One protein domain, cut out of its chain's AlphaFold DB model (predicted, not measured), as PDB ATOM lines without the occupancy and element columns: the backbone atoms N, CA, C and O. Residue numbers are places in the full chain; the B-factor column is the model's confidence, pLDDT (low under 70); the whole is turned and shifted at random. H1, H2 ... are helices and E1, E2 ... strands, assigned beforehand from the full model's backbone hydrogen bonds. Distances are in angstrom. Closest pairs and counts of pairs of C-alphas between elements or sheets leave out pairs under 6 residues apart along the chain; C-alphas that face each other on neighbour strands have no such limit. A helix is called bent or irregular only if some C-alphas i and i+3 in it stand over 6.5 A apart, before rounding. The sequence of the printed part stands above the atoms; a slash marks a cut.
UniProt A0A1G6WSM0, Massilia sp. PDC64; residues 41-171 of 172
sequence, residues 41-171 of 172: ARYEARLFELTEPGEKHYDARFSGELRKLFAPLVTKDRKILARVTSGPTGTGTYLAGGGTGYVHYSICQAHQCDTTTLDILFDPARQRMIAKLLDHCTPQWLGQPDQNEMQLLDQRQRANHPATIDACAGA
ATOM      1  N   ALA A  41     232.780 233.201 142.495       95.31
ATOM      2  CA  ALA A  41     232.401 231.823 142.835       95.31
ATOM      3  C   ALA A  41     231.146 231.316 142.103       95.31
ATOM      4  O   ALA A  41     231.048 230.144 141.762       95.31
ATOM      5  N   ARG A  42     230.197 232.203 141.779       95.12
ATOM      6  CA  ARG A  42     228.993 231.838 141.012       95.12
ATOM      7  C   ARG A  42     229.273 231.309 139.599       95.12
ATOM      8  O   ARG A  42     228.391 230.689 139.018       95.12
ATOM      9  N   TYR A  43     230.445 231.617 139.045       97.12
ATOM     10  CA  TYR A  43     230.864 231.221 137.703       97.12
ATOM     11  C   TYR A  43     231.619 229.880 137.701       97.12
ATOM     12  O   TYR A  43     231.954 229.367 136.635       97.12
ATOM     13  N   GLU A  44     231.826 229.263 138.866       97.12
ATOM     14  CA  GLU A  44     232.185 227.846 138.976       97.12
ATOM     15  C   GLU A  44     230.949 226.977 138.669       97.12
ATOM     16  O   GLU A  44     230.349 226.338 139.526       97.12
ATOM     17  N   ALA A  45     230.515 227.036 137.418       96.81
ATOM     18  CA  ALA A  45     229.344 226.367 136.868       96.81
ATOM     19  C   ALA A  45     229.649 225.970 135.420       96.81
ATOM     20  O   ALA A  45     230.654 226.414 134.858       96.81
ATOM     21  N   ARG A  46     228.814 225.139 134.801       96.31
ATOM     22  CA  ARG A  46     228.902 224.854 133.359       96.31
ATOM     23  C   ARG A  46     228.328 226.014 132.553       96.31
ATOM     24  O   ARG A  46     227.463 226.744 133.031       96.31
ATOM     25  N   LEU A  47     228.776 226.165 131.304       94.75
ATOM     26  CA  LEU A  47     228.354 227.278 130.442       94.75
ATOM     27  C   LEU A  47     226.821 227.382 130.332       94.75
ATOM     28  O   LEU A  47     226.269 228.466 130.503       94.75
ATOM     29  N   PHE A  48     226.135 226.258 130.098       92.75
ATOM     30  CA  PHE A  48     224.681 226.245 129.909       92.75
ATOM     31  C   PHE A  48     223.907 226.616 131.182       92.75
ATOM     32  O   PHE A  48     222.909 227.333 131.105       92.75
ATOM     33  N   GLU A  49     224.428 226.243 132.357       95.81
ATOM     34  CA  GLU A  49     223.845 226.582 133.663       95.81
ATOM     35  C   GLU A  49     223.837 228.099 133.910       95.81
ATOM     36  O   GLU A  49     223.035 228.598 134.694       95.81
ATOM     37  N   LEU A  50     224.716 228.846 133.232       96.88
ATOM     38  CA  LEU A  50     224.790 230.307 133.301       96.88
ATOM     39  C   LEU A  50     223.923 231.000 132.245       96.88
ATOM     40  O   LEU A  50     223.614 232.185 132.392       96.88
ATOM     41  N   THR A  51     223.540 230.303 131.172       95.12
ATOM     42  CA  THR A  51     222.907 230.918 129.996       95.12
ATOM     43  C   THR A  51     221.427 230.606 129.838       95.12
ATOM     44  O   THR A  51     220.740 231.377 129.160       95.12
ATOM     45  N   GLU A  52     220.939 229.526 130.448       92.56
ATOM     46  CA  GLU A  52     219.561 229.047 130.310       92.56
ATOM     47  C   GLU A  52     218.650 229.570 131.434       92.56
ATOM     48  O   GLU A  52     218.908 229.326 132.615       92.56
ATOM     49  N   PRO A  53     217.568 230.304 131.106       90.31
ATOM     50  CA  PRO A  53     216.591 230.711 132.107       90.31
ATOM     51  C   PRO A  53     215.963 229.496 132.803       90.31
ATOM     52  O   PRO A  53     215.448 228.601 132.139       90.31
ATOM     53  N   GLY A  54     215.959 229.499 134.137       89.06
ATOM     54  CA  GLY A  54     215.438 228.399 134.960       89.06
ATOM     55  C   GLY A  54     216.528 227.553 135.617       89.06
ATOM     56  O   GLY A  54     216.253 226.899 136.621       89.06
ATOM     57  N   GLU A  55     217.768 227.636 135.130       91.12
ATOM     58  CA  GLU A  55     218.916 227.007 135.778       91.12
ATOM     59  C   GLU A  55     219.299 227.716 137.081       91.12
ATOM     60  O   GLU A  55     219.215 228.941 137.207       91.12
ATOM     61  N   LYS A  56     219.784 226.939 138.058       90.00
ATOM     62  CA  LYS A  56     220.160 227.455 139.390       90.00
ATOM     63  C   LYS A  56     221.228 228.548 139.312       90.00
ATOM     64  O   LYS A  56     221.225 229.471 140.126       90.00
ATOM     65  N   HIS A  57     222.151 228.425 138.361       93.00
ATOM     66  CA  HIS A  57     223.291 229.326 138.216       93.00
ATOM     67  C   HIS A  57     223.059 230.443 137.192       93.00
ATOM     68  O   HIS A  57     223.958 231.263 137.003       93.00
ATOM     69  N   TYR A  58     221.860 230.541 136.602       96.38
ATOM     70  CA  TYR A  58     221.569 231.495 135.535       96.38
ATOM     71  C   TYR A  58     222.035 232.917 135.889       96.38
ATOM     72  O   TYR A  58     221.707 233.472 136.945       96.38
ATOM     73  N   ASP A  59     222.810 233.531 134.992       96.38
ATOM     74  CA  ASP A  59     223.233 234.924 135.104       96.38
ATOM     75  C   ASP A  59     222.898 235.657 133.800       96.38
ATOM     76  O   ASP A  59     223.502 235.446 132.747       96.38
ATOM     77  N   ALA A  60     221.922 236.563 133.878       95.50
ATOM     78  CA  ALA A  60     221.461 237.329 132.725       95.50
ATOM     79  C   ALA A  60     222.565 238.198 132.095       95.50
ATOM     80  O   ALA A  60     222.524 238.445 130.890       95.50
ATOM     81  N   ARG A  61     223.557 238.650 132.876       94.69
ATOM     82  CA  ARG A  61     224.683 239.446 132.365       94.69
ATOM     83  C   ARG A  61     225.645 238.551 131.605       94.69
ATOM     84  O   ARG A  61     225.995 238.886 130.482       94.69
ATOM     85  N   PHE A  62     225.990 237.391 132.161       97.56
ATOM     86  CA  PHE A  62     226.799 236.389 131.466       97.56
ATOM     87  C   PHE A  62     226.140 235.973 130.142       97.56
ATOM     88  O   PHE A  62     226.748 236.057 129.077       97.56
ATOM     89  N   SER A  63     224.855 235.611 130.197       97.19
ATOM     90  CA  SER A  63     224.040 235.269 129.025       97.19
ATOM     91  C   SER A  63     223.982 236.420 128.005       97.19
ATOM     92  O   SER A  63     224.034 236.199 126.794       97.19
ATOM     93  N   GLY A  64     223.896 237.668 128.473       97.19
ATOM     94  CA  GLY A  64     223.926 238.869 127.639       97.19
ATOM     95  C   GLY A  64     225.262 239.076 126.924       97.19
ATOM     96  O   GLY A  64     225.269 239.283 125.711       97.19
ATOM     97  N   GLU A  65     226.380 238.980 127.643       98.00
ATOM     98  CA  GLU A  65     227.723 239.128 127.070       98.00
ATOM     99  C   GLU A  65     228.041 238.023 126.061       98.00
ATOM    100  O   GLU A  65     228.576 238.314 124.991       98.00
ATOM    101  N   LEU A  66     227.607 236.785 126.315       98.00
ATOM    102  CA  LEU A  66     227.771 235.698 125.352       98.00
ATOM    103  C   LEU A  66     227.007 235.976 124.049       98.00
ATOM    104  O   LEU A  66     227.534 235.779 122.956       98.00
ATOM    105  N   ARG A  67     225.773 236.493 124.132       97.06
ATOM    106  CA  ARG A  67     225.017 236.884 122.929       97.06
ATOM    107  C   ARG A  67     225.691 238.032 122.178       97.06
ATOM    108  O   ARG A  67     225.745 237.990 120.951       97.06
ATOM    109  N   LYS A  68     226.219 239.038 122.885       97.62
ATOM    110  CA  LYS A  68     226.955 240.158 122.269       97.62
ATOM    111  C   LYS A  68     228.218 239.679 121.557       97.62
ATOM    112  O   LYS A  68     228.457 240.091 120.425       97.62
ATOM    113  N   LEU A  69     228.971 238.773 122.181       98.19
ATOM    114  CA  LEU A  69     230.186 238.177 121.625       98.19
ATOM    115  C   LEU A  69     229.941 237.547 120.244       98.19
ATOM    116  O   LEU A  69     230.754 237.704 119.334       98.19
ATOM    117  N   PHE A  70     228.798 236.877 120.078       98.06
ATOM    118  CA  PHE A  70     228.414 236.194 118.840       98.06
ATOM    119  C   PHE A  70     227.598 237.045 117.861       98.06
ATOM    120  O   PHE A  70     227.414 236.631 116.713       98.06
ATOM    121  N   ALA A  71     227.130 238.231 118.259       97.06
ATOM    122  CA  ALA A  71     226.266 239.074 117.432       97.06
ATOM    123  C   ALA A  71     226.806 239.330 116.005       97.06
ATOM    124  O   ALA A  71     226.014 239.236 115.063       97.06
ATOM    125  N   PRO A  72     228.122 239.557 115.782       96.38
ATOM    126  CA  PRO A  72     228.656 239.725 114.428       96.38
ATOM    127  C   PRO A  72     228.480 238.486 113.537       96.38
ATOM    128  O   PRO A  72     228.259 238.614 112.333       96.38
ATOM    129  N   LEU A  73     228.548 237.286 114.118       96.31
ATOM    130  CA  LEU A  73     228.472 236.019 113.386       96.31
ATOM    131  C   LEU A  73     227.030 235.579 113.108       96.31
ATOM    132  O   LEU A  73     226.760 234.974 112.070       96.31
ATOM    133  N   VAL A  74     226.094 235.938 113.992       94.88
ATOM    134  CA  VAL A  74     224.660 235.605 113.874       94.88
ATOM    135  C   VAL A  74     224.039 236.135 112.576       94.88
ATOM    136  O   VAL A  74     223.084 235.555 112.059       94.88
ATOM    137  N   THR A  75     224.600 237.206 112.010       92.81
ATOM    138  CA  THR A  75     224.173 237.756 110.713       92.81
ATOM    139  C   THR A  75     224.387 236.785 109.546       92.81
ATOM    140  O   THR A  75     223.621 236.816 108.585       92.81
ATOM    141  N   LYS A  76     225.396 235.909 109.644       93.50
ATOM    142  CA  LYS A  76     225.748 234.903 108.630       93.50
ATOM    143  C   LYS A  76     225.140 233.541 108.950       93.50
ATOM    144  O   LYS A  76     224.635 232.873 108.056       93.50
ATOM    145  N   ASP A  77     225.159 233.154 110.222       95.19
ATOM    146  CA  ASP A  77     224.588 231.901 110.716       95.19
ATOM    147  C   ASP A  77     223.807 232.167 112.008       95.19
ATOM    148  O   ASP A  77     224.373 232.302 113.092       95.19
ATOM    149  N   ARG A  78     222.471 232.202 111.910       95.19
ATOM    150  CA  ARG A  78     221.594 232.488 113.059       95.19
ATOM    151  C   ARG A  78     221.673 231.435 114.162       95.19
ATOM    152  O   ARG A  78     221.240 231.702 115.280       95.19
ATOM    153  N   LYS A  79     222.165 230.235 113.848       95.69
ATOM    154  CA  LYS A  79     222.271 229.115 114.784       95.69
ATOM    155  C   LYS A  79     223.688 228.939 115.316       95.69
ATOM    156  O   LYS A  79     223.888 228.024 116.108       95.69
ATOM    157  N   ILE A  80     224.638 229.802 114.941       96.62
ATOM    158  CA  ILE A  80     226.052 229.585 115.250       96.62
ATOM    159  C   ILE A  80     226.300 229.388 116.739       96.62
ATOM    160  O   ILE A  80     226.934 228.409 117.100       96.62
ATOM    161  N   LEU A  81     225.723 230.233 117.599       96.19
ATOM    162  CA  LEU A  81     225.887 230.112 119.046       96.19
ATOM    163  C   LEU A  81     225.403 228.741 119.537       96.19
ATOM    164  O   LEU A  81     226.185 227.992 120.102       96.19
ATOM    165  N   ALA A  82     224.152 228.379 119.237       95.19
ATOM    166  CA  ALA A  82     223.580 227.098 119.653       95.19
ATOM    167  C   ALA A  82     224.356 225.890 119.099       95.19
ATOM    168  O   ALA A  82     224.492 224.875 119.775       95.19
ATOM    169  N   ARG A  83     224.877 225.998 117.872       95.69
ATOM    170  CA  ARG A  83     225.674 224.954 117.224       95.69
ATOM    171  C   ARG A  83     227.021 224.774 117.920       95.69
ATOM    172  O   ARG A  83     227.334 223.662 118.337       95.69
ATOM    173  N   VAL A  84     227.804 225.840 118.069       96.25
ATOM    174  CA  VAL A  84     229.174 225.752 118.608       96.25
ATOM    175  C   VAL A  84     229.200 225.484 120.115       96.25
ATOM    176  O   VAL A  84     230.207 224.997 120.620       96.25
ATOM    177  N   THR A  85     228.093 225.732 120.823       95.81
ATOM    178  CA  THR A  85     227.937 225.412 122.252       95.81
ATOM    179  C   THR A  85     227.086 224.164 122.517       95.81
ATOM    180  O   THR A  85     226.547 224.017 123.609       95.81
ATOM    181  N   SER A  86     226.907 223.285 121.528       95.25
ATOM    182  CA  SER A  86     226.027 222.106 121.645       95.25
ATOM    183  C   SER A  86     226.652 220.898 122.348       95.25
ATOM    184  O   SER A  86     225.935 219.977 122.733       95.25
ATOM    185  N   GLY A  87     227.980 220.843 122.440       93.38
ATOM    186  CA  GLY A  87     228.698 219.679 122.944       93.38
ATOM    187  C   GLY A  87     229.101 219.789 124.415       93.38
ATOM    188  O   GLY A  87     228.577 220.615 125.166       93.38
ATOM    189  N   PRO A  88     230.020 218.916 124.860       89.31
ATOM    190  CA  PRO A  88     230.423 218.846 126.255       89.31
ATOM    191  C   PRO A  88     231.152 220.116 126.701       89.31
ATOM    192  O   PRO A  88     231.969 220.681 125.975       89.31
ATOM    193  N   THR A  89     230.891 220.518 127.943       92.69
ATOM    194  CA  THR A  89     231.594 221.607 128.622       92.69
ATOM    195  C   THR A  89     231.802 221.259 130.091       92.69
ATOM    196  O   THR A  89     230.921 220.687 130.742       92.69
ATOM    197  N   GLY A  90     232.996 221.567 130.595       92.62
ATOM    198  CA  GLY A  90     233.312 221.481 132.015       92.62
ATOM    199  C   GLY A  90     232.776 222.682 132.791       92.62
ATOM    200  O   GLY A  90     232.130 223.578 132.241       92.62
ATOM    201  N   THR A  91     233.059 222.708 134.089       96.44
ATOM    202  CA  THR A  91     232.868 223.918 134.891       96.44
ATOM    203  C   THR A  91     233.907 224.978 134.523       96.44
ATOM    204  O   THR A  91     234.994 224.667 134.024       96.44
ATOM    205  N   GLY A  92     233.569 226.245 134.757       96.88
ATOM    206  CA  GLY A  92     234.497 227.356 134.563       96.88
ATOM    207  C   GLY A  92     235.763 227.204 135.412       96.88
ATOM    208  O   GLY A  92     235.716 226.706 136.534       96.88
ATOM    209  N   THR A  93     236.898 227.669 134.891       97.81
ATOM    210  CA  THR A  93     238.177 227.732 135.618       97.81
ATOM    211  C   THR A  93     238.565 229.187 135.846       97.81
ATOM    212  O   THR A  93     238.650 229.953 134.889       97.81
ATOM    213  N   TYR A  94     238.842 229.587 137.087       97.94
ATOM    214  CA  TYR A  94     239.341 230.935 137.358       97.94
ATOM    215  C   TYR A  94     240.842 231.030 137.062       97.94
ATOM    216  O   TYR A  94     241.640 230.240 137.565       97.94
ATOM    217  N   LEU A  95     241.221 231.995 136.230       97.19
ATOM    218  CA  LEU A  95     242.589 232.290 135.823       97.19
ATOM    219  C   LEU A  95     242.958 233.693 136.301       97.19
ATOM    220  O   LEU A  95     242.252 234.647 135.985       97.19
ATOM    221  N   ALA A  96     244.073 233.847 137.009       94.50
ATOM    222  CA  ALA A  96     244.534 235.160 137.466       94.50
ATOM    223  C   ALA A  96     245.997 235.412 137.094       94.50
ATOM    224  O   ALA A  96     246.819 234.496 137.135       94.50
ATOM    225  N   GLY A  97     246.306 236.662 136.739       90.00
ATOM    226  CA  GLY A  97     247.641 237.121 136.353       90.00
ATOM    227  C   GLY A  97     247.656 238.628 136.075       90.00
ATOM    228  O   GLY A  97     246.650 239.190 135.649       90.00
ATOM    229  N   GLY A  98     248.773 239.309 136.360       81.88
ATOM    230  CA  GLY A  98     248.943 240.739 136.041       81.88
ATOM    231  C   GLY A  98     247.846 241.660 136.600       81.88
ATOM    232  O   GLY A  98     247.436 242.606 135.932       81.88
ATOM    233  N   GLY A  99     247.297 241.344 137.781       85.25
ATOM    234  CA  GLY A  99     246.199 242.099 138.404       85.25
ATOM    235  C   GLY A  99     244.815 241.902 137.766       85.25
ATOM    236  O   GLY A  99     243.862 242.555 138.183       85.25
ATOM    237  N   THR A 100     244.688 241.008 136.782       89.94
ATOM    238  CA  THR A 100     243.429 240.693 136.092       89.94
ATOM    239  C   THR A 100     242.987 239.265 136.408       89.94
ATOM    240  O   THR A 100     243.816 238.372 136.596       89.94
ATOM    241  N   GLY A 101     241.671 239.051 136.478       95.19
ATOM    242  CA  GLY A 101     241.052 237.748 136.706       95.19
ATOM    243  C   GLY A 101     240.039 237.419 135.616       95.19
ATOM    244  O   GLY A 101     239.139 238.213 135.348       95.19
ATOM    245  N   TYR A 102     240.166 236.237 135.024       97.94
ATOM    246  CA  TYR A 102     239.257 235.700 134.019       97.94
ATOM    247  C   TYR A 102     238.594 234.423 134.519       97.94
ATOM    248  O   TYR A 102     239.218 233.612 135.195       97.94
ATOM    249  N   VAL A 103     237.347 234.197 134.124       98.25
ATOM    250  CA  VAL A 103     236.737 232.870 134.151       98.25
ATOM    251  C   VAL A 103     236.835 232.284 132.753       98.25
ATOM    252  O   VAL A 103     236.316 232.853 131.792       98.25
ATOM    253  N   HIS A 104     237.538 231.166 132.640       98.38
ATOM    254  CA  HIS A 104     237.756 230.447 131.397       98.38
ATOM    255  C   HIS A 104     236.731 229.322 131.230       98.38
ATOM    256  O   HIS A 104     236.498 228.554 132.162       98.38
ATOM    257  N   TYR A 105     236.156 229.220 130.031       98.25
ATOM    258  CA  TYR A 105     235.314 228.100 129.609       98.25
ATOM    259  C   TYR A 105     235.864 227.501 128.325       98.25
ATOM    260  O   TYR A 105     236.272 228.232 127.425       98.25
ATOM    261  N   SER A 106     235.811 226.177 128.235       97.25
ATOM    262  CA  SER A 106     236.095 225.416 127.023       97.25
ATOM    263  C   SER A 106     234.876 224.556 126.689       97.25
ATOM    264  O   SER A 106     234.235 223.964 127.569       97.25
ATOM    265  N   ILE A 107     234.515 224.562 125.413       96.50
ATOM    266  CA  ILE A 107     233.390 223.815 124.865       96.50
ATOM    267  C   ILE A 107     233.708 223.411 123.429       96.50
ATOM    268  O   ILE A 107     234.472 224.074 122.730       96.50
ATOM    269  N   CYS A 108     233.113 222.318 122.976       95.25
ATOM    270  CA  CYS A 108     233.156 221.925 121.576       95.25
ATOM    271  C   CYS A 108     231.761 221.688 121.014       95.25
ATOM    272  O   CYS A 108     230.799 221.512 121.760       95.25
ATOM    273  N   GLN A 109     231.646 221.673 119.687       96.56
ATOM    274  CA  GLN A 109     230.403 221.286 119.029       96.56
ATOM    275  C   GLN A 109     230.193 219.772 119.163       96.56
ATOM    276  O   GLN A 109     231.115 218.980 118.945       96.56
ATOM    277  N   ALA A 110     228.966 219.354 119.484       95.88
ATOM    278  CA  ALA A 110     228.621 217.940 119.567       95.88
ATOM    279  C   ALA A 110     228.988 217.205 118.265       95.88
ATOM    280  O   ALA A 110     228.692 217.678 117.166       95.88
ATOM    281  N   HIS A 111     229.642 216.048 118.404       94.75
ATOM    282  CA  HIS A 111     230.139 215.210 117.300       94.75
ATOM    283  C   HIS A 111     231.181 215.865 116.371       94.75
ATOM    284  O   HIS A 111     231.517 215.272 115.353       94.75
ATOM    285  N   GLN A 112     231.694 217.053 116.704       94.88
ATOM    286  CA  GLN A 112     232.683 217.787 115.898       94.88
ATOM    287  C   GLN A 112     233.773 218.414 116.776       94.88
ATOM    288  O   GLN A 112     234.288 219.492 116.487       94.88
ATOM    289  N   CYS A 113     234.115 217.765 117.890       93.19
ATOM    290  CA  CYS A 113     235.100 218.308 118.824       93.19
ATOM    291  C   CYS A 113     236.518 218.361 118.252       93.19
ATOM    292  O   CYS A 113     237.336 219.112 118.761       93.19
ATOM    293  N   ASP A 114     236.799 217.616 117.192       93.94
ATOM    294  CA  ASP A 114     238.056 217.599 116.443       93.94
ATOM    295  C   ASP A 114     238.221 218.781 115.475       93.94
ATOM    296  O   ASP A 114     239.325 219.056 115.023       93.94
ATOM    297  N   THR A 115     237.150 219.508 115.167       95.19
ATOM    298  CA  THR A 115     237.173 220.558 114.137       95.19
ATOM    299  C   THR A 115     236.516 221.859 114.580       95.19
ATOM    300  O   THR A 115     236.835 222.914 114.026       95.19
ATOM    301  N   THR A 116     235.644 221.808 115.593       97.00
ATOM    302  CA  THR A 116     234.898 222.964 116.092       97.00
ATOM    303  C   THR A 116     234.948 223.068 117.618       97.00
ATOM    304  O   THR A 116     234.329 222.280 118.341       97.00
ATOM    305  N   THR A 117     235.667 224.075 118.112       97.38
ATOM    306  CA  THR A 117     235.907 224.329 119.541       97.38
ATOM    307  C   THR A 117     235.823 225.815 119.862       97.38
ATOM    308  O   THR A 117     236.071 226.674 119.017       97.38
ATOM    309  N   LEU A 118     235.470 226.137 121.100       98.00
ATOM    310  CA  LEU A 118     235.327 227.500 121.584       98.00
ATOM    311  C   LEU A 118     235.946 227.607 122.978       98.00
ATOM    312  O   LEU A 118     235.520 226.933 123.915       98.00
ATOM    313  N   ASP A 119     236.908 228.514 123.113       98.06
ATOM    314  CA  ASP A 119     237.469 228.922 124.397       98.06
ATOM    315  C   ASP A 119     237.068 230.371 124.677       98.06
ATOM    316  O   ASP A 119     237.275 231.249 123.841       98.06
ATOM    317  N   ILE A 120     236.494 230.621 125.853       98.62
ATOM    318  CA  ILE A 120     235.991 231.930 126.285       98.62
ATOM    319  C   ILE A 120     236.789 232.375 127.506       98.62
ATOM    320  O   ILE A 120     237.002 231.581 128.420       98.62
ATOM    321  N   LEU A 121     237.164 233.653 127.560       98.38
ATOM    322  CA  LEU A 121     237.537 234.329 128.799       98.38
ATOM    323  C   LEU A 121     236.474 235.375 129.120       98.38
ATOM    324  O   LEU A 121     236.197 236.269 128.320       98.38
ATOM    325  N   PHE A 122     235.890 235.261 130.305       98.38
ATOM    326  CA  PHE A 122     234.971 236.242 130.857       98.38
ATOM    327  C   PHE A 122     235.658 237.014 131.981       98.38
ATOM    328  O   PHE A 122     236.140 236.404 132.930       98.38
ATOM    329  N   ASP A 123     235.699 238.340 131.886       96.81
ATOM    330  CA  ASP A 123     236.132 239.243 132.956       96.81
ATOM    331  C   ASP A 123     234.896 239.703 133.748       96.81
ATOM    332  O   ASP A 123     234.126 240.536 133.246       96.81
ATOM    333  N   PRO A 124     234.676 239.204 134.980       94.44
ATOM    334  CA  PRO A 124     233.505 239.581 135.764       94.44
ATOM    335  C   PRO A 124     233.524 241.040 136.229       94.44
ATOM    336  O   PRO A 124     232.456 241.610 136.460       94.44
ATOM    337  N   ALA A 125     234.710 241.637 136.388       93.25
ATOM    338  CA  ALA A 125     234.865 243.007 136.865       93.25
ATOM    339  C   ALA A 125     234.527 244.015 135.762       93.25
ATOM    340  O   ALA A 125     233.870 245.021 136.026       93.25
ATOM    341  N   ARG A 126     234.932 243.723 134.520       94.50
ATOM    342  CA  ARG A 126     234.658 244.571 133.347       94.50
ATOM    343  C   ARG A 126     233.405 244.170 132.573       94.50
ATOM    344  O   ARG A 126     233.028 244.886 131.654       94.50
ATOM    345  N   GLN A 127     232.778 243.046 132.925       95.06
ATOM    346  CA  GLN A 127     231.653 242.454 132.193       95.06
ATOM    347  C   GLN A 127     231.959 242.320 130.699       95.06
ATOM    348  O   GLN A 127     231.169 242.722 129.851       95.06
ATOM    349  N   ARG A 128     233.134 241.771 130.382       96.25
ATOM    350  CA  ARG A 128     233.599 241.605 129.004       96.25
ATOM    351  C   ARG A 128     233.878 240.140 128.726       96.25
ATOM    352  O   ARG A 128     234.516 239.470 129.537       96.25
ATOM    353  N   MET A 129     233.436 239.666 127.566       98.31
ATOM    354  CA  MET A 129     233.842 238.374 127.026       98.31
ATOM    355  C   MET A 129     234.720 238.549 125.799       98.31
ATOM    356  O   MET A 129     234.473 239.403 124.948       98.31
ATOM    357  N   ILE A 130     235.706 237.676 125.705       98.62
ATOM    358  CA  ILE A 130     236.527 237.454 124.523       98.62
ATOM    359  C   ILE A 130     236.618 235.956 124.288       98.62
ATOM    360  O   ILE A 130     236.488 235.164 125.224       98.62
ATOM    361  N   ALA A 131     236.838 235.555 123.045       98.62
ATOM    362  CA  ALA A 131     236.958 234.143 122.740       98.62
ATOM    363  C   ALA A 131     237.832 233.866 121.532       98.62
ATOM    364  O   ALA A 131     238.019 234.710 120.649       98.62
ATOM    365  N   LYS A 132     238.300 232.624 121.492       98.44
ATOM    366  CA  LYS A 132     238.820 231.991 120.294       98.44
ATOM    367  C   LYS A 132     237.841 230.912 119.864       98.44
ATOM    368  O   LYS A 132     237.630 229.936 120.581       98.44
ATOM    369  N   LEU A 133     237.255 231.101 118.691       98.00
ATOM    370  CA  LEU A 133     236.436 230.105 118.018       98.00
ATOM    371  C   LEU A 133     237.289 229.434 116.946       98.00
ATOM    372  O   LEU A 133     237.917 230.107 116.134       98.00
ATOM    373  N   LEU A 134     237.299 228.112 116.934       97.19
ATOM    374  CA  LEU A 134     237.679 227.326 115.777       97.19
ATOM    375  C   LEU A 134     236.378 226.762 115.209       97.19
ATOM    376  O   LEU A 134     235.699 226.024 115.911       97.19
ATOM    377  N   ASP A 135     235.996 227.151 113.996       96.12
ATOM    378  CA  ASP A 135     234.785 226.654 113.327       96.12
ATOM    379  C   ASP A 135     235.203 225.941 112.045       96.12
ATOM    380  O   ASP A 135     235.712 226.582 111.125       96.12
ATOM    381  N   HIS A 136     235.069 224.613 112.010       95.31
ATOM    382  CA  HIS A 136     235.594 223.773 110.927       95.31
ATOM    383  C   HIS A 136     237.059 224.112 110.589       95.31
ATOM    384  O   HIS A 136     237.399 224.451 109.455       95.31
ATOM    385  N   CYS A 137     237.928 224.099 111.603       95.62
ATOM    386  CA  CYS A 137     239.347 224.453 111.500       95.62
ATOM    387  C   CYS A 137     239.663 225.900 111.082       95.62
ATOM    388  O   CYS A 137     240.837 226.250 110.927       95.62
ATOM    389  N   THR A 138     238.659 226.773 110.968       95.31
ATOM    390  CA  THR A 138     238.857 228.196 110.678       95.31
ATOM    391  C   THR A 138     238.913 228.994 111.982       95.31
ATOM    392  O   THR A 138     237.897 229.090 112.674       95.31
ATOM    393  N   PRO A 139     240.074 229.568 112.357       95.62
ATOM    394  CA  PRO A 139     240.199 230.314 113.599       95.62
ATOM    395  C   PRO A 139     239.579 231.709 113.477       95.62
ATOM    396  O   PRO A 139     239.781 232.417 112.489       95.62
ATOM    397  N   GLN A 140     238.869 232.131 114.517       97.19
ATOM    398  CA  GLN A 140     238.252 233.444 114.643       97.19
ATOM    399  C   GLN A 140     238.434 233.985 116.063       97.19
ATOM    400  O   GLN A 140     238.214 233.282 117.051       97.19
ATOM    401  N   TRP A 141     238.797 235.261 116.156       98.25
ATOM    402  CA  TRP A 141     238.880 235.996 117.415       98.25
ATOM    403  C   TRP A 141     237.600 236.795 117.628       98.25
ATOM    404  O   TRP A 141     237.197 237.565 116.754       98.25
ATOM    405  N   LEU A 142     236.970 236.629 118.786       98.50
ATOM    406  CA  LEU A 142     235.714 237.287 119.142       98.50
ATOM    407  C   LEU A 142     235.935 238.227 120.329       98.50
ATOM    408  O   LEU A 142     236.709 237.918 121.231       98.50
ATOM    409  N   GLY A 143     235.245 239.370 120.339       97.75
ATOM    410  CA  GLY A 143     235.311 240.336 121.445       97.75
ATOM    411  C   GLY A 143     236.555 241.234 121.456       97.75
ATOM    412  O   GLY A 143     236.773 241.938 122.435       97.75
ATOM    413  N   GLN A 144     237.341 241.235 120.370       97.38
ATOM    414  CA  GLN A 144     238.555 242.052 120.206       97.38
ATOM    415  C   GLN A 144     239.589 241.820 121.330       97.38
ATOM    416  O   GLN A 144     239.888 242.749 122.082       97.38
ATOM    417  N   PRO A 145     240.115 240.588 121.476       97.38
ATOM    418  CA  PRO A 145     241.150 240.312 122.462       97.38
ATOM    419  C   PRO A 145     242.442 241.074 122.146       97.38
ATOM    420  O   PRO A 145     242.791 241.255 120.977       97.38
ATOM    421  N   ASP A 146     243.162 241.484 123.188       95.62
ATOM    422  CA  ASP A 146     244.534 241.976 123.050       95.62
ATOM    423  C   ASP A 146     245.547 240.829 122.850       95.62
ATOM    424  O   ASP A 146     245.199 239.647 122.830       95.62
ATOM    425  N   GLN A 147     246.830 241.158 122.685       94.81
ATOM    426  CA  GLN A 147     247.865 240.157 122.417       94.81
ATOM    427  C   GLN A 147     248.047 239.143 123.561       94.81
ATOM    428  O   GLN A 147     248.260 237.959 123.290       94.81
ATOM    429  N   ASN A 148     247.950 239.572 124.821       92.75
ATOM    430  CA  ASN A 148     248.110 238.682 125.975       92.75
ATOM    431  C   ASN A 148     246.899 237.751 126.100       92.75
ATOM    432  O   ASN A 148     247.031 236.562 126.387       92.75
ATOM    433  N   GLU A 149     245.716 238.284 125.828       96.12
ATOM    434  CA  GLU A 149     244.451 237.560 125.783       96.12
ATOM    435  C   GLU A 149     244.416 236.519 124.664       96.12
ATOM    436  O   GLU A 149     244.011 235.377 124.891       96.12
ATOM    437  N   MET A 150     244.894 236.884 123.471       97.44
ATOM    438  CA  MET A 150     245.061 235.955 122.355       97.44
ATOM    439  C   MET A 150     246.015 234.819 122.724       97.44
ATOM    440  O   MET A 150     245.691 233.658 122.490       97.44
ATOM    441  N   GLN A 151     247.167 235.131 123.330       95.38
ATOM    442  CA  GLN A 151     248.136 234.123 123.774       95.38
ATOM    443  C   GLN A 151     247.550 233.187 124.834       95.38
ATOM    444  O   GLN A 151     247.724 231.970 124.738       95.38
ATOM    445  N   LEU A 152     246.819 233.733 125.810       95.81
ATOM    446  CA  LEU A 152     246.155 232.942 126.840       95.81
ATOM    447  C   LEU A 152     245.120 231.993 126.227       95.81
ATOM    448  O   LEU A 152     245.163 230.794 126.486       95.81
ATOM    449  N   LEU A 153     244.222 232.504 125.383       97.25
ATOM    450  CA  LEU A 153     243.224 231.692 124.683       97.25
ATOM    451  C   LEU A 153     243.872 230.601 123.823       97.25
ATOM    452  O   LEU A 153     243.423 229.458 123.844       97.25
ATOM    453  N   ASP A 154     244.954 230.922 123.113       96.00
ATOM    454  CA  ASP A 154     245.721 229.955 122.331       96.00
ATOM    455  C   ASP A 154     246.290 228.831 123.197       96.00
ATOM    456  O   ASP A 154     246.179 227.656 122.844       96.00
ATOM    457  N   GLN A 155     246.904 229.182 124.328       95.38
ATOM    458  CA  GLN A 155     247.461 228.216 125.267       95.38
ATOM    459  C   GLN A 155     246.362 227.324 125.853       95.38
ATOM    460  O   GLN A 155     246.522 226.103 125.893       95.38
ATOM    461  N   ARG A 156     245.244 227.918 126.290       95.69
ATOM    462  CA  ARG A 156     244.112 227.178 126.863       95.69
ATOM    463  C   ARG A 156     243.493 226.237 125.839       95.69
ATOM    464  O   ARG A 156     243.351 225.056 126.137       95.69
ATOM    465  N   GLN A 157     243.227 226.708 124.623       94.94
ATOM    466  CA  GLN A 157     242.633 225.877 123.582       94.94
ATOM    467  C   GLN A 157     243.526 224.684 123.224       94.94
ATOM    468  O   GLN A 157     243.031 223.568 123.111       94.94
ATOM    469  N   ARG A 158     244.850 224.872 123.118       93.75
ATOM    470  CA  ARG A 158     245.789 223.755 122.889       93.75
ATOM    471  C   ARG A 158     245.790 222.747 124.036       93.75
ATOM    472  O   ARG A 158     245.877 221.552 123.785       93.75
ATOM    473  N   ALA A 159     245.686 223.222 125.276       93.31
ATOM    474  CA  ALA A 159     245.647 222.355 126.449       93.31
ATOM    475  C   ALA A 159     244.334 221.557 126.551       93.31
ATOM    476  O   ALA A 159     244.362 220.388 126.928       93.31
ATOM    477  N   ASN A 160     243.196 222.168 126.208       92.75
ATOM    478  CA  ASN A 160     241.875 221.545 126.345       92.75
ATOM    479  C   ASN A 160     241.474 220.702 125.128       92.75
ATOM    480  O   ASN A 160     240.678 219.773 125.252       92.75
ATOM    481  N   HIS A 161     242.014 221.024 123.952       92.00
ATOM    482  CA  HIS A 161     241.615 220.444 122.672       92.00
ATOM    483  C   HIS A 161     242.818 220.011 121.809       92.00
ATOM    484  O   HIS A 161     242.893 220.386 120.637       92.00
ATOM    485  N   PRO A 162     243.772 219.217 122.335       91.31
ATOM    486  CA  PRO A 162     244.982 218.853 121.593       91.31
ATOM    487  C   PRO A 162     244.673 218.115 120.279       91.31
ATOM    488  O   PRO A 162     245.202 218.483 119.236       91.31
ATOM    489  N   ALA A 163     243.727 217.167 120.295       88.62
ATOM    490  CA  ALA A 163     243.324 216.421 119.099       88.62
ATOM    491  C   ALA A 163     242.766 217.324 117.983       88.62
ATOM    492  O   ALA A 163     242.999 217.077 116.804       88.62
ATOM    493  N   THR A 164     242.057 218.391 118.353       91.44
ATOM    494  CA  THR A 164     241.517 219.382 117.415       91.44
ATOM    495  C   THR A 164     242.628 220.177 116.747       91.44
ATOM    496  O   THR A 164     242.592 220.437 115.546       91.44
ATOM    497  N   ILE A 165     243.640 220.569 117.526       90.00
ATOM    498  CA  ILE A 165     244.798 221.297 117.008       90.00
ATOM    499  C   ILE A 165     245.555 220.437 115.997       90.00
ATOM    500  O   ILE A 165     245.911 220.942 114.932       90.00
ATOM    501  N   ASP A 166     245.734 219.150 116.293       89.69
ATOM    502  CA  ASP A 166     246.389 218.205 115.387       89.69
ATOM    503  C   ASP A 166     245.570 217.993 114.103       89.69
ATOM    504  O   ASP A 166     246.102 218.122 112.998       89.69
ATOM    505  N   ALA A 167     244.259 217.753 114.227       89.56
ATOM    506  CA  ALA A 167     243.361 217.567 113.086       89.56
ATOM    507  C   ALA A 167     243.349 218.790 112.153       89.56
ATOM    508  O   ALA A 167     243.471 218.662 110.934       89.56
ATOM    509  N   CYS A 168     243.279 219.994 112.721       91.00
ATOM    510  CA  CYS A 168     243.237 221.231 111.950       91.00
ATOM    511  C   CYS A 168     244.597 221.682 111.405       91.00
ATOM    512  O   CYS A 168     244.641 222.518 110.499       91.00
ATOM    513  N   ALA A 169     245.708 221.142 111.911       86.75
ATOM    514  CA  ALA A 169     247.020 221.339 111.304       86.75
ATOM    515  C   ALA A 169     247.157 220.571 109.978       86.75
ATOM    516  O   ALA A 169     247.787 221.082 109.055       86.75
ATOM    517  N   GLY A 170     246.541 219.386 109.869       72.44
ATOM    518  CA  GLY A 170     246.558 218.554 108.659       72.44
ATOM    519  C   GLY A 170     245.551 218.951 107.572       72.44
ATOM    520  O   GLY A 170     245.600 218.404 106.477       72.44
ATOM    521  N   ALA A 171     244.640 219.884 107.863       61.41
ATOM    522  CA  ALA A 171     243.601 220.344 106.938       61.41
ATOM    523  C   ALA A 171     244.019 221.548 106.060       61.41
ATOM    524  O   ALA A 171     243.189 222.064 105.310       61.41
TER     525      ALA A 171
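AT A GLANCE: This is residues 41 to 171 of the 172 residues of a protein of Massilia sp. PDC64 (UniProt A0A1G6WSM0). A twisted sheet of five strands is the middle layer of this domain, with the long helix H2 packed slantwise over one face and the long helix H4 over the other. The short helices H1 and H3 pack on H2, H1 on its residues 60 to 63, and H5 follows H4 after a sharp turn of the chain. The printed part has 131 residues with five named helices and five named strands, in the order H1 H2 H3 E1 E2 E3 E4 E5 H4 H5; the sheet runs E1 E2 E3 E4 E5, all antiparallel, and the class is mixed, helices and strands. The whole is compact, with a radius of gyration of the C-alphas of 13.9 A and spans of 39 by 34 by 26 A.

IN THESE COORDINATES: Start at residue 41 and go on to H1, residues 47 to 51; find C-alpha 47 at (228.354, 227.278, 130.442). Next comes H2, residues 60 to 74, 19.2 A from first to last C-alpha; it is irregular, with C-alphas 69 and 72 standing 7.5 A apart. H3 is residues 80 to 84. Then read the strands: E1, residues 93 to 97; E2, residues 100 to 108, the longest at 25.9 A; E3, residues 117 to 123, 20.1 A; E4, residues 128 to 135, 21.7 A; and E5, residues 138 to 142. Find C-alpha 100, where E2 begins, at (243.429, 240.693, 136.092). H4, residues 147 to 160, runs 19.9 A, and H5, residues 162 to 169, ends with C-alpha 169 at (247.020, 221.339, 111.304).

HOW THE PARTS SIT: Look first at the sheet, a meander, each strand the antiparallel neighbour of the one before; E1 and E5 are its edge strands. In the hairpin of E1 and E2, N 95 and O 102 are within hydrogen-bond range at 2.8 A. In the hairpin of E2 and E3, look at N 105 and O 120, 3.0 A. In the hairpin of E3 and E4, N 121 and O 130 are 2.9 A apart, and in that of E4 and E5, N 133 and O 140 are 2.9 A apart. From edge to edge the strands' lines turn by 68 degrees. With helices on both faces, the domain has three layers: H2 and H4 are on opposite faces. H2, at a height of 9.3 A over the sheet, lies over E3, E4 and, only just, with 3 C-alphas, E5; it runs slantwise to the strands, at 42 degrees to E4 on the local plane. The closest C-alphas of H2 and E4 are those of Glu 65 and Met 129, 6.2 A. H4, at a height of 8.1 A, lies over E3, E4 and, only just, with 3 C-alphas, E2; it runs slantwise, at 47 degrees to E3 on the local plane. Its closest C-alphas to E3 are those of Gln 157 and Asp 119, 6.1 A. H1 touches H2 with residues 60 to 63 of H2 alone, the closest C-alphas being those of Thr 51 and Ser 63, 4.6 A. H3 touches H2, with the C-alphas of Ile 80 and Val 74 closest at 6.3 A. H3 only grazes the sheet, with residues 80 to 84, and H5 only grazes it, with residues 164 to 168. H4 and H5 are close but not clearly touching, the closest C-alphas being those of Arg 158 and Ile 165, 6.5 A, at a steep tilt of 68 degrees, only just short of about perpendicular, opposite ways. Every O i to N i+4 pair is within hydrogen-bond range in H1, H3, H4 and H5, and 9 of 11 are in H2.

THE WHOLE: The two C-alphas farthest apart are those of Gly 54 and Gly 170, 41.9 A. The printed part has no cut, and no link between named elements is long. The mean pLDDT of the printed part is 94.7; residue 171 is under 70.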